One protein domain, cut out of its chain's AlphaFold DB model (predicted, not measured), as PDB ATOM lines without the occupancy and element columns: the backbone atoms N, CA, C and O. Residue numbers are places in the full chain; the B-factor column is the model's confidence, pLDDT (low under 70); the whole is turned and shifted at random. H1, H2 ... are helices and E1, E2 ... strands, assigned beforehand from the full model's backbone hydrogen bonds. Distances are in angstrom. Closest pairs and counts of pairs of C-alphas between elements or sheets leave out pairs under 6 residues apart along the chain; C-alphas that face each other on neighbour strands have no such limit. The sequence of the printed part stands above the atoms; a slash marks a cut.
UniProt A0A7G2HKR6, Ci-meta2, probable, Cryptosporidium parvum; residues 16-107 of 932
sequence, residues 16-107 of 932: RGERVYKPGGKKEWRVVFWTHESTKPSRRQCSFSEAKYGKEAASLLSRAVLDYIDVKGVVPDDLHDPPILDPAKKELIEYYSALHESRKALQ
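What this domain is: This is residues 16 to 107 of the 932 residues of the protein "Ci-meta2, probable" of Cryptosporidium parvum (UniProt A0A7G2HKR6). A small slab of three antiparallel strands has one long helix, H2, running along one of its faces, while its other face is bare of named helices. A second long helix, H3, folds back over the first part of H2 at a shallow tilt, away from the sheet, and the short helix H1 sits at the turn from the sheet into H2. The printed part has 92 residues with three named strands and three named helices, in the chain order E1 E2 E3 H1 H2 H3; the sheet order is E1, E2, E3, and the class is mixed, helices and strands. The whole is compact, with a radius of gyration of the C-alphas of 13.9 A, and flat, spanning 51 by 32 by 16 A.

How they stand to each other: E1, residues 16 to 21, E2, residues 28 to 35, and E3, residues 42 to 49, form a meander, each strand the antiparallel neighbour of the one before. E1 and E2, a hairpin, stand at 165 degrees between their directions, with N 18 and O 32 within hydrogen-bond range at 2.9 A. E2 and E3, also a hairpin, stand at 159 degrees, with N 44 and O 33 within range at 2.8 A. H2, residues 55 to 72, is on the sheet at a height over the sheet of 8.3 A, making two layers, helix on one face of a sheet. It lies over E1 and E2 and runs along the strands, at 6 degrees to E2 on the local plane; the closest C-alphas of E2 and H2 are those of Val 31 and Ser 62, 5.9 A apart. H3, residues 87 to 107, is not on the sheet and is apart from E1, E2 and E3. H2 and H3 form a helical hairpin and touch through residues 56 to 61 of H2 and 89 to 97 of H3, at a shallow tilt of 27 degrees, opposite ways; their closest C-alphas are those of Ala 57 and Ile 93, 4.8 A apart. H1, residues 50 to 53, only grazes the sheet. H1 and H2 touch only at the corner by their link, with the C-alphas of Glu 50 and Ala 58 closest at 5.7 A. H1 and H3 only just touch, with 3 pairs of C-alphas within 8 A, the closest those of Tyr 53 and Ser 97 at 5.4 A. In H3 every O i to N i+4 pair is within hydrogen-bond range, in H2 13 of 14 are, and H1 is too short for such a pair.

Where its parts are: E1 begins at C-alpha 16, (177.497, 213.859, 94.286), and is 15.7 A long; E2 is 22.0 A and E3 23.4 A. H1 is 5.4 A long. H2 is 26.0 A long, from C-alpha 55 at (167.029, 235.236, 101.583). H3 is 30.4 A long and ends at C-alpha 107, (158.486, 243.469, 112.908).

The domain as a whole: The two C-alphas farthest apart are those of Thr 39 and Leu 106, at 51.2 A. The printed part has no cut. The link from H2 to H3, residues 73 to 86, is long. Mean pLDDT of the printed part is 91.5, and residue 38 alone is under 70.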
ATOM      1  N   ARG A  16     177.115 212.961  95.381       92.81
ATOM      2  CA  ARG A  16     177.497 213.859  94.286       92.81
ATOM      3  C   ARG A  16     176.472 214.985  94.182       92.81
ATOM      4  O   ARG A  16     175.269 214.699  94.172       92.81
ATOM      5  N   GLY A  17     176.914 216.236  94.087       90.38
ATOM      6  CA  GLY A  17     176.030 217.369  93.845       90.38
ATOM      7  C   GLY A  17     175.316 217.261  92.495       90.38
ATOM      8  O   GLY A  17     175.848 216.713  91.529       90.38
ATOM      9  N   GLU A  18     174.082 217.765  92.419       93.75
ATOM     10  CA  GLU A  18     173.375 217.944  91.144       93.75
ATOM     11  C   GLU A  18     173.130 219.427  90.859       93.75
ATOM     12  O   GLU A  18     173.501 219.915  89.795       93.75
ATOM     13  N   ARG A  19     172.483 220.150  91.788       92.56
ATOM     14  CA  ARG A  19     172.296 221.611  91.705       92.56
ATOM     15  C   ARG A  19     171.744 222.226  92.989       92.56
ATOM     16  O   ARG A  19     171.044 221.573  93.761       92.56
ATOM     17  N   VAL A  20     171.930 223.539  93.102       93.69
ATOM     18  CA  VAL A  20     171.120 224.441  93.933       93.69
ATOM     19  C   VAL A  20     170.164 225.222  93.030       93.69
ATOM     20  O   VAL A  20     170.574 225.688  91.971       93.69
ATOM     21  N   TYR A  21     168.900 225.385  93.428       94.25
ATOM     22  CA  TYR A  21     167.951 226.270  92.740       94.25
ATOM     23  C   TYR A  21     166.855 226.799  93.674       94.25
ATOM     24  O   TYR A  21     166.445 226.130  94.622       94.25
ATOM     25  N   LYS A  22     166.328 227.990  93.376       93.31
ATOM     26  CA  LYS A  22     165.126 228.540  94.018       93.31
ATOM     27  C   LYS A  22     163.897 228.186  93.169       93.31
ATOM     28  O   LYS A  22     163.843 228.619  92.019       93.31
ATOM     29  N   PRO A  23     162.919 227.395  93.654       86.69
ATOM     30  CA  PRO A  23     161.731 227.077  92.869       86.69
ATOM     31  C   PRO A  23     160.868 228.324  92.650       86.69
ATOM     32  O   PRO A  23     160.605 229.074  93.592       86.69
ATOM     33  N   GLY A  24     160.378 228.517  91.422       82.00
ATOM     34  CA  GLY A  24     159.437 229.592  91.102       82.00
ATOM     35  C   GLY A  24     158.229 229.584  92.045       82.00
ATOM     36  O   GLY A  24     157.684 228.527  92.363       82.00
ATOM     37  N   GLY A  25     157.852 230.760  92.549       80.88
ATOM     38  CA  GLY A  25     156.763 230.918  93.519       80.88
ATOM     39  C   GLY A  25     157.078 230.491  94.961       80.88
ATOM     40  O   GLY A  25     156.230 230.692  95.828       80.88
ATOM     41  N   LYS A  26     158.270 229.950  95.269       83.81
ATOM     42  CA  LYS A  26     158.634 229.537  96.637       83.81
ATOM     43  C   LYS A  26     159.757 230.375  97.250       83.81
ATOM     44  O   LYS A  26     160.800 230.629  96.650       83.81
ATOM     45  N   LYS A  27     159.570 230.743  98.520       92.06
ATOM     46  CA  LYS A  27     160.569 231.397  99.383       92.06
ATOM     47  C   LYS A  27     161.496 230.359 100.047       92.06
ATOM     48  O   LYS A  27     161.665 230.340 101.265       92.06
ATOM     49  N   GLU A  28     162.074 229.465  99.244       94.50
ATOM     50  CA  GLU A  28     163.021 228.430  99.689       94.50
ATOM     51  C   GLU A  28     164.102 228.173  98.632       94.50
ATOM     52  O   GLU A  28     163.821 228.226  97.438       94.50
ATOM     53  N   TRP A  29     165.320 227.859  99.059       95.94
ATOM     54  CA  TRP A  29     166.375 227.326  98.198       95.94
ATOM     55  C   TRP A  29     166.419 225.807  98.346       95.94
ATOM     56  O   TRP A  29     166.421 225.302  99.468       95.94
ATOM     57  N   ARG A  30     166.442 225.071  97.232       95.50
ATOM     58  CA  ARG A  30     166.548 223.608  97.207       95.50
ATOM     59  C   ARG A  30     167.932 223.183  96.748       95.50
ATOM     60  O   ARG A  30     168.397 223.638  95.705       95.50
ATOM     61  N   VAL A  31     168.534 222.262  97.491       96.94
ATOM     62  CA  VAL A  31     169.728 221.519  97.073       96.94
ATOM     63  C   VAL A  31     169.267 220.145  96.621       96.94
ATOM     64  O   VAL A  31     168.447 219.530  97.302       96.94
ATOM     65  N   VAL A  32     169.776 219.665  95.491       96.38
ATOM     66  CA  VAL A  32     169.547 218.306  94.992       96.38
ATOM     67  C   VAL A  32     170.895 217.636  94.784       96.38
ATOM     68  O   VAL A  32     171.815 218.237  94.225       96.38
ATOM     69  N   PHE A  33     170.997 216.398  95.256       96.12
ATOM     70  CA  PHE A  33     172.209 215.588  95.240       96.12
ATOM     71  C   PHE A  33     171.852 214.103  95.128       96.12
ATOM     72  O   PHE A  33     170.731 213.686  95.429       96.12
ATOM     73  N   TRP A  34     172.811 213.299  94.693       95.00
ATOM     74  CA  TRP A  34     172.684 211.848  94.587       95.00
ATOM     75  C   TRP A  34     173.444 211.176  95.723       95.00
ATOM     76  O   TRP A  34     174.497 211.663  96.122       95.00
ATOM     77  N   THR A  35     172.915 210.069  96.243       93.94
ATOM     78  CA  THR A  35     173.523 209.259  97.303       93.94
ATOM     79  C   THR A  35     173.684 207.808  96.864       93.94
ATOM     80  O   THR A  35     172.786 207.206  96.278       93.94
ATOM     81  N   HIS A  36     174.836 207.224  97.180       88.44
ATOM     82  CA  HIS A  36     175.223 205.862  96.809       88.44
ATOM     83  C   HIS A  36     175.194 204.930  98.035       88.44
ATOM     84  O   HIS A  36     176.144 204.205  98.303       88.44
ATOM     85  N   GLU A  37     174.095 204.964  98.799       80.12
ATOM     86  CA  GLU A  37     173.867 204.084  99.966       80.12
ATOM     87  C   GLU A  37     173.557 202.626  99.586       80.12
ATOM     88  O   GLU A  37     173.528 201.751 100.448       80.12
ATOM     89  N   SER A  38     173.257 202.362  98.313       68.31
ATOM     90  CA  SER A  38     172.820 201.054  97.823       68.31
ATOM     91  C   SER A  38     173.338 200.788  96.409       68.31
ATOM     92  O   SER A  38     173.900 201.675  95.765       68.31
ATOM     93  N   THR A  39     173.068 199.588  95.887       73.75
ATOM     94  CA  THR A  39     173.349 199.199  94.493       73.75
ATOM     95  C   THR A  39     172.658 200.076  93.442       73.75
ATOM     96  O   THR A  39     173.007 200.000  92.266       73.75
ATOM     97  N   LYS A  40     171.698 200.926  93.836       83.62
ATOM     98  CA  LYS A  40     171.099 201.962  92.986       83.62
ATOM     99  C   LYS A  40     171.317 203.353  93.603       83.62
ATOM    100  O   LYS A  40     171.069 203.520  94.803       83.62
ATOM    101  N   PRO A  41     171.748 204.361  92.819       86.56
ATOM    102  CA  PRO A  41     171.900 205.724  93.313       86.56
ATOM    103  C   PRO A  41     170.524 206.331  93.614       86.56
ATOM    104  O   PRO A  41     169.617 206.297  92.782       86.56
ATOM    105  N   SER A  42     170.365 206.890  94.811       92.31
ATOM    106  CA  SER A  42     169.125 207.512  95.274       92.31
ATOM    107  C   SER A  42     169.235 209.032  95.207       92.31
ATOM    108  O   SER A  42     170.240 209.611  95.609       92.31
ATOM    109  N   ARG A  43     168.209 209.706  94.685       94.12
ATOM    110  CA  ARG A  43     168.204 211.168  94.543       94.12
ATOM    111  C   ARG A  43     167.561 211.807  95.766       94.12
ATOM    112  O   ARG A  43     166.394 211.550  96.059       94.12
ATOM    113  N   ARG A  44     168.298 212.673  96.455       94.19
ATOM    114  CA  ARG A  44     167.840 213.396  97.645       94.19
ATOM    115  C   ARG A  44     167.740 214.895  97.392       94.19
ATOM    116  O   ARG A  44     168.328 215.439  96.460       94.19
ATOM    117  N   GLN A  45     166.959 215.554  98.244       93.75
ATOM    118  CA  GLN A  45     166.851 217.005  98.285       93.75
ATOM    119  C   GLN A  45     166.764 217.488  99.734       93.75
ATOM    120  O   GLN A  45     166.084 216.861 100.545       93.75
ATOM    121  N   CYS A  46     167.394 218.620 100.039       94.12
ATOM    122  CA  CYS A  46     167.118 219.400 101.249       94.12
ATOM    123  C   CYS A  46     166.623 220.803 100.860       94.12
ATOM    124  O   CYS A  46     166.571 221.159  99.675       94.12
ATOM    125  N   SER A  47     166.142 221.590 101.825       94.94
ATOM    126  CA  SER A  47     165.535 222.897 101.539       94.94
ATOM    127  C   SER A  47     165.749 223.902 102.670       94.94
ATOM    128  O   SER A  47     165.488 223.608 103.834       94.94
ATOM    129  N   PHE A  48     166.177 225.109 102.302       96.00
ATOM    130  CA  PHE A  48     166.449 226.228 103.203       96.00
ATOM    131  C   PHE A  48     165.426 227.333 102.957       96.00
ATOM    132  O   PHE A  48     165.427 227.963 101.897       96.00
ATOM    133  N   SER A  49     164.523 227.571 103.909       94.25
ATOM    134  CA  SER A  49     163.501 228.606 103.743       94.25
ATOM    135  C   SER A  49     164.046 229.998 104.065       94.25
ATOM    136  O   SER A  49     164.675 230.231 105.099       94.25
ATOM    137  N   GLU A  50     163.724 230.953 103.196       93.69
ATOM    138  CA  GLU A  50     163.945 232.389 103.404       93.69
ATOM    139  C   GLU A  50     163.173 232.888 104.639       93.69
ATOM    140  O   GLU A  50     163.607 233.815 105.313       93.69
ATOM    141  N   ALA A  51     162.071 232.221 105.004       91.75
ATOM    142  CA  ALA A  51     161.362 232.467 106.256       91.75
ATOM    143  C   ALA A  51     162.210 232.115 107.496       91.75
ATOM    144  O   ALA A  51     162.277 232.924 108.424       91.75
ATOM    145  N   LYS A  52     162.889 230.954 107.516       92.25
ATOM    146  CA  LYS A  52     163.762 230.551 108.632       92.25
ATOM    147  C   LYS A  52     165.035 231.399 108.653       92.25
ATOM    148  O   LYS A  52     165.193 232.175 109.586       92.25
ATOM    149  N   TYR A  53     165.871 231.318 107.618       90.94
ATOM    150  CA  TYR A  53     167.246 231.843 107.649       90.94
ATOM    151  C   TYR A  53     167.418 233.253 107.055       90.94
ATOM    152  O   TYR A  53     168.392 233.927 107.357       90.94
ATOM    153  N   GLY A  54     166.486 233.720 106.220       93.75
ATOM    154  CA  GLY A  54     166.654 234.932 105.406       93.75
ATOM    155  C   GLY A  54     167.047 234.589 103.971       93.75
ATOM    156  O   GLY A  54     167.462 233.466 103.688       93.75
ATOM    157  N   LYS A  55     166.864 235.515 103.025       93.62
ATOM    158  CA  LYS A  55     167.029 235.236 101.583       93.62
ATOM    159  C   LYS A  55     168.483 234.911 101.228       93.62
ATOM    160  O   LYS A  55     168.726 233.982 100.454       93.62
ATOM    161  N   GLU A  56     169.408 235.664 101.810       94.69
ATOM    162  CA  GLU A  56     170.850 235.611 101.581       94.69
ATOM    163  C   GLU A  56     171.479 234.413 102.309       94.69
ATOM    164  O   GLU A  56     172.069 233.554 101.655       94.69
ATOM    165  N   ALA A  57     171.257 234.265 103.621       94.50
ATOM    166  CA  ALA A  57     171.763 233.119 104.385       94.50
ATOM    167  C   ALA A  57     171.188 231.776 103.898       94.50
ATOM    168  O   ALA A  57     171.934 230.810 103.781       94.50
ATOM    169  N   ALA A  58     169.900 231.700 103.525       95.06
ATOM    170  CA  ALA A  58     169.346 230.478 102.929       95.06
ATOM    171  C   ALA A  58     169.995 230.133 101.574       95.06
ATOM    172  O   ALA A  58     170.123 228.954 101.249       95.06
ATOM    173  N   SER A  59     170.421 231.142 100.801       95.06
ATOM    174  CA  SER A  59     171.181 230.935  99.561       95.06
ATOM    175  C   SER A  59     172.563 230.361  99.873       95.06
ATOM    176  O   SER A  59     172.919 229.298  99.364       95.06
ATOM    177  N   LEU A  60     173.304 231.013 100.774       95.38
ATOM    178  CA  LEU A  60     174.658 230.618 101.163       95.38
ATOM    179  C   LEU A  60     174.696 229.228 101.818       95.38
ATOM    180  O   LEU A  60     175.512 228.408 101.415       95.38
ATOM    181  N   LEU A  61     173.775 228.912 102.734       95.25
ATOM    182  CA  LEU A  61     173.636 227.573 103.325       95.25
ATOM    183  C   LEU A  61     173.324 226.507 102.269       95.25
ATOM    184  O   LEU A  61     173.937 225.441 102.261       95.25
ATOM    185  N   SER A  62     172.414 226.801 101.331       95.62
ATOM    186  CA  SER A  62     172.109 225.872 100.238       95.62
ATOM    187  C   SER A  62     173.319 225.626  99.330       95.62
ATOM    188  O   SER A  62     173.503 224.513  98.840       95.62
ATOM    189  N   ARG A  63     174.189 226.633  99.167       95.25
ATOM    190  CA  ARG A  63     175.470 226.495  98.474       95.25
ATOM    191  C   ARG A  63     176.475 225.687  99.294       95.25
ATOM    192  O   ARG A  63     177.063 224.772  98.741       95.25
ATOM    193  N   ALA A  64     176.593 225.936 100.598       95.25
ATOM    194  CA  ALA A  64     177.506 225.228 101.493       95.25
ATOM    195  C   ALA A  64     177.250 223.708 101.550       95.25
ATOM    196  O   ALA A  64     178.209 222.945 101.577       95.25
ATOM    197  N   VAL A  65     175.988 223.249 101.485       95.69
ATOM    198  CA  VAL A  65     175.685 221.807 101.334       95.69
ATOM    199  C   VAL A  65     176.272 221.245 100.038       95.69
ATOM    200  O   VAL A  65     176.855 220.164 100.056       95.69
ATOM    201  N   LEU A  66     176.103 221.950  98.912       94.94
ATOM    202  CA  LEU A  66     176.598 221.486  97.615       94.94
ATOM    203  C   LEU A  66     178.133 221.506  97.582       94.94
ATOM    204  O   LEU A  66     178.739 220.486  97.274       94.94
ATOM    205  N   ASP A  67     178.741 222.621  97.996       94.75
ATOM    206  CA  ASP A  67     180.191 222.795  98.106       94.75
ATOM    207  C   ASP A  67     180.814 221.699  99.009       94.75
ATOM    208  O   ASP A  67     181.854 221.137  98.669       94.75
ATOM    209  N   TYR A  68     180.167 221.330 100.127       94.75
ATOM    210  CA  TYR A  68     180.621 220.224 100.983       94.75
ATOM    211  C   TYR A  68     180.528 218.866 100.280       94.75
ATOM    212  O   TYR A  68     181.490 218.099 100.317       94.75
ATOM    213  N   ILE A  69     179.398 218.560  99.632       95.25
ATOM    214  CA  ILE A  69     179.207 217.288  98.918       95.25
ATOM    215  C   ILE A  69     180.217 217.145  97.777       95.25
ATOM    216  O   ILE A  69     180.779 216.065  97.605       95.25
ATOM    217  N   ASP A  70     180.482 218.214  97.029       93.31
ATOM    218  CA  ASP A  70     181.381 218.174  95.875       93.31
ATOM    219  C   ASP A  70     182.868 218.124  96.286       93.31
ATOM    220  O   ASP A  70     183.660 217.482  95.600       93.31
ATOM    221  N   VAL A  71     183.253 218.705  97.434       94.12
ATOM    222  CA  VAL A  71     184.637 218.641  97.961       94.12
ATOM    223  C   VAL A  71     184.914 217.380  98.790       94.12
ATOM    224  O   VAL A  71     186.022 216.848  98.745       94.12
ATOM    225  N   LYS A  72     183.951 216.898  99.586       93.00
ATOM    226  CA  LYS A  72     184.133 215.724 100.467       93.00
ATOM    227  C   LYS A  72     183.604 214.421  99.868       93.00
ATOM    228  O   LYS A  72     183.890 213.356 100.405       93.00
ATOM    229  N   GLY A  73     182.837 214.485  98.779       93.81
ATOM    230  CA  GLY A  73     182.240 213.317  98.125       93.81
ATOM    231  C   GLY A  73     181.204 212.583  98.982       93.81
ATOM    232  O   GLY A  73     180.889 211.431  98.682       93.81
ATOM    233  N   VAL A  74     180.705 213.202 100.060       94.06
ATOM    234  CA  VAL A  74     179.787 212.602 101.044       94.06
ATOM    235  C   VAL A  74     178.737 213.608 101.526       94.06
ATOM    236  O   VAL A  74     178.955 214.817 101.478       94.06
ATOM    237  N   VAL A  75     177.585 213.117 101.988       92.75
ATOM    238  CA  VAL A  75     176.536 213.962 102.594       92.75
ATOM    239  C   VAL A  75     177.007 214.496 103.961       92.75
ATOM    240  O   VAL A  75     177.558 213.705 104.725       92.75
ATOM    241  N   PRO A  76     176.759 215.777 104.305       92.50
ATOM    242  CA  PRO A  76     176.863 216.275 105.678       92.50
ATOM    243  C   PRO A  76     176.045 215.445 106.680       92.50
ATOM    244  O   PRO A  76     174.942 215.005 106.349       92.50
ATOM    245  N   ASP A  77     176.533 215.302 107.916       89.94
ATOM    246  CA  ASP A  77     175.783 214.636 108.994       89.94
ATOM    247  C   ASP A  77     174.491 215.391 109.369       89.94
ATOM    248  O   ASP A  77     173.463 214.759 109.618       89.94
ATOM    249  N   ASP A  78     174.513 216.733 109.327       89.88
ATOM    250  CA  ASP A  78     173.314 217.580 109.348       89.88
ATOM    251  C   ASP A  78     173.179 218.366 108.028       89.88
ATOM    252  O   ASP A  78     174.087 219.063 107.576       89.88
ATOM    253  N   LEU A  79     172.007 218.254 107.397       89.00
ATOM    254  CA  LEU A  79     171.634 218.947 106.157       89.00
ATOM    255  C   LEU A  79     171.008 220.332 106.389       89.00
ATOM    256  O   LEU A  79     170.703 221.027 105.418       89.00
ATOM    257  N   HIS A  80     170.775 220.722 107.643       85.75
ATOM    258  CA  HIS A  80     170.256 222.024 108.063       85.75
ATOM    259  C   HIS A  80     171.302 222.918 108.739       85.75
ATOM    260  O   HIS A  80     171.058 224.129 108.812       85.75
ATOM    261  N   ASP A  81     172.426 222.336 109.164       87.62
ATOM    262  CA  ASP A  81     173.640 223.010 109.636       87.62
ATOM    263  C   ASP A  81     174.897 222.292 109.077       87.62
ATOM    264  O   ASP A  81     175.583 221.553 109.787       87.62
ATOM    265  N   PRO A  82     175.156 222.392 107.755       87.69
ATOM    266  CA  PRO A  82     176.255 221.681 107.106       87.69
ATOM    267  C   PRO A  82     177.619 222.259 107.521       87.69
ATOM    268  O   PRO A  82     177.736 223.479 107.640       87.69
ATOM    269  N   PRO A  83     178.695 221.453 107.634       88.62
ATOM    270  CA  PRO A  83     180.024 221.980 107.934       88.62
ATOM    271  C   PRO A  83     180.510 222.924 106.825       88.62
ATOM    272  O   PRO A  83     180.821 222.505 105.709       88.62
ATOM    273  N   ILE A  84     180.568 224.220 107.129       91.06
ATOM    274  CA  ILE A  84     180.925 225.256 106.158       91.06
ATOM    275  C   ILE A  84     182.446 225.225 105.957       91.06
ATOM    276  O   ILE A  84     183.204 225.603 106.845       91.06
ATOM    277  N   LEU A  85     182.892 224.763 104.784       88.56
ATOM    278  CA  LEU A  85     184.315 224.571 104.448       88.56
ATOM    279  C   LEU A  85     185.121 225.875 104.281       88.56
ATOM    280  O   LEU A  85     186.336 225.831 104.126       88.56
ATOM    281  N   ASP A  86     184.437 227.013 104.263       89.75
ATOM    282  CA  ASP A  86     184.943 228.335 103.906       89.75
ATOM    283  C   ASP A  86     184.601 229.303 105.056       89.75
ATOM    284  O   ASP A  86     183.417 229.610 105.254       89.75
ATOM    285  N   PRO A  87     185.593 229.753 105.852       88.75
ATOM    286  CA  PRO A  87     185.351 230.615 107.009       88.75
ATOM    287  C   PRO A  87     184.629 231.924 106.661       88.75
ATOM    288  O   PRO A  87     183.719 232.325 107.385       88.75
ATOM    289  N   ALA A  88     184.937 232.539 105.516       88.44
ATOM    290  CA  ALA A  88     184.290 233.779 105.091       88.44
ATOM    291  C   ALA A  88     182.809 233.553 104.733       88.44
ATOM    292  O   ALA A  88     181.945 234.362 105.080       88.44
ATOM    293  N   LYS A  89     182.462 232.412 104.112       90.06
ATOM    294  CA  LYS A  89     181.045 232.025 103.945       90.06
ATOM    295  C   LYS A  89     180.346 231.799 105.284       90.06
ATOM    296  O   LYS A  89     179.158 232.110 105.374       90.06
ATOM    297  N   LYS A  90     181.037 231.277 106.305       91.56
ATOM    298  CA  LYS A  90     180.463 231.076 107.644       91.56
ATOM    299  C   LYS A  90     180.093 232.409 108.293       91.56
ATOM    300  O   LYS A  90     178.934 232.583 108.664       91.56
ATOM    301  N   GLU A  91     181.018 233.363 108.339       91.94
ATOM    302  CA  GLU A  91     180.756 234.705 108.880       91.94
ATOM    303  C   GLU A  91     179.606 235.408 108.145       91.94
ATOM    304  O   GLU A  91     178.712 235.970 108.776       91.94
ATOM    305  N   LEU A  92     179.553 235.304 106.810       92.12
ATOM    306  CA  LEU A  92     178.442 235.842 106.018       92.12
ATOM    307  C   LEU A  92     177.100 235.151 106.329       92.12
ATOM    308  O   LEU A  92     176.072 235.826 106.417       92.12
ATOM    309  N   ILE A  93     177.079 233.826 106.508       91.94
ATOM    310  CA  ILE A  93     175.871 233.073 106.892       91.94
ATOM    311  C   ILE A  93     175.370 233.514 108.271       91.94
ATOM    312  O   ILE A  93     174.168 233.759 108.427       91.94
ATOM    313  N   GLU A  94     176.265 233.655 109.247       92.88
ATOM    314  CA  GLU A  94     175.935 234.104 110.603       92.88
ATOM    315  C   GLU A  94     175.436 235.558 110.600       92.88
ATOM    316  O   GLU A  94     174.348 235.831 111.115       92.88
ATOM    317  N   TYR A  95     176.142 236.464 109.914       95.12
ATOM    318  CA  TYR A  95     175.752 237.866 109.738       95.12
ATOM    319  C   TYR A  95     174.349 238.009 109.130       95.12
ATOM    320  O   TYR A  95     173.477 238.656 109.717       95.12
ATOM    321  N   TYR A  96     174.086 237.375 107.980       95.00
ATOM    322  CA  TYR A  96     172.778 237.478 107.325       95.00
ATOM    323  C   TYR A  96     171.655 236.816 108.141       95.00
ATOM    324  O   TYR A  96     170.522 237.308 108.113       95.00
ATOM    325  N   SER A  97     171.953 235.762 108.908       91.62
ATOM    326  CA  SER A  97     170.985 235.120 109.811       91.62
ATOM    327  C   SER A  97     170.632 236.020 111.004       91.62
ATOM    328  O   SER A  97     169.451 236.228 111.293       91.62
ATOM    329  N   ALA A  98     171.632 236.624 111.654       93.25
ATOM    330  CA  ALA A  98     171.440 237.562 112.762       93.25
ATOM    331  C   ALA A  98     170.691 238.834 112.319       93.25
ATOM    332  O   ALA A  98     169.799 239.325 113.019       93.25
ATOM    333  N   LEU A  99     170.991 239.335 111.117       94.06
ATOM    334  CA  LEU A  99     170.303 240.466 110.492       94.06
ATOM    335  C   LEU A  99     168.827 240.129 110.194       94.06
ATOM    336  O   LEU A  99     167.936 240.952 110.428       94.06
ATOM    337  N   HIS A 100     168.534 238.903 109.748       93.19
ATOM    338  CA  HIS A 100     167.164 238.426 109.521       93.19
ATOM    339  C   HIS A 100     166.357 238.273 110.818       93.19
ATOM    340  O   HIS A 100     165.223 238.750 110.885       93.19
ATOM    341  N   GLU A 101     166.928 237.692 111.878       92.44
ATOM    342  CA  GLU A 101     166.268 237.644 113.194       92.44
ATOM    343  C   GLU A 101     166.055 239.044 113.789       92.44
ATOM    344  O   GLU A 101     164.977 239.336 114.312       92.44
ATOM    345  N   SER A 102     167.011 239.961 113.611       92.75
ATOM    346  CA  SER A 102     166.860 241.367 114.013       92.75
ATOM    347  C   SER A 102     165.679 242.043 113.300       92.75
ATOM    348  O   SER A 102     164.852 242.703 113.937       92.75
ATOM    349  N   ARG A 103     165.520 241.809 111.986       91.69
ATOM    350  CA  ARG A 103     164.351 242.262 111.210       91.69
ATOM    351  C   ARG A 103     163.041 241.645 111.720       91.69
ATOM    352  O   ARG A 103     162.060 242.373 111.877       91.69
ATOM    353  N   LYS A 104     163.006 240.344 112.048       90.25
ATOM    354  CA  LYS A 104     161.823 239.695 112.658       90.25
ATOM    355  C   LYS A 104     161.475 240.290 114.025       90.25
ATOM    356  O   LYS A 104     160.296 240.481 114.321       90.25
ATOM    357  N   ALA A 105     162.470 240.580 114.862       89.50
ATOM    358  CA  ALA A 105     162.267 241.170 116.183       89.50
ATOM    359  C   ALA A 105     161.667 242.584 116.087       89.50
ATOM    360  O   ALA A 105     160.705 242.892 116.794       89.50
ATOM    361  N   LEU A 106     162.163 243.407 115.156       87.06
ATOM    362  CA  LEU A 106     161.592 244.721 114.836       87.06
ATOM    363  C   LEU A 106     160.145 244.613 114.330       87.06
ATOM    364  O   LEU A 106     159.270 245.308 114.838       87.06
ATOM    365  N   GLN A 107     159.853 243.694 113.404       84.19
ATOM    366  CA  GLN A 107     158.486 243.469 112.908       84.19
ATOM    367  C   GLN A 107     157.518 242.969 113.997       84.19
ATOM    368  O   GLN A 107     156.338 243.313 113.970       84.19
TER     369      GLN A 107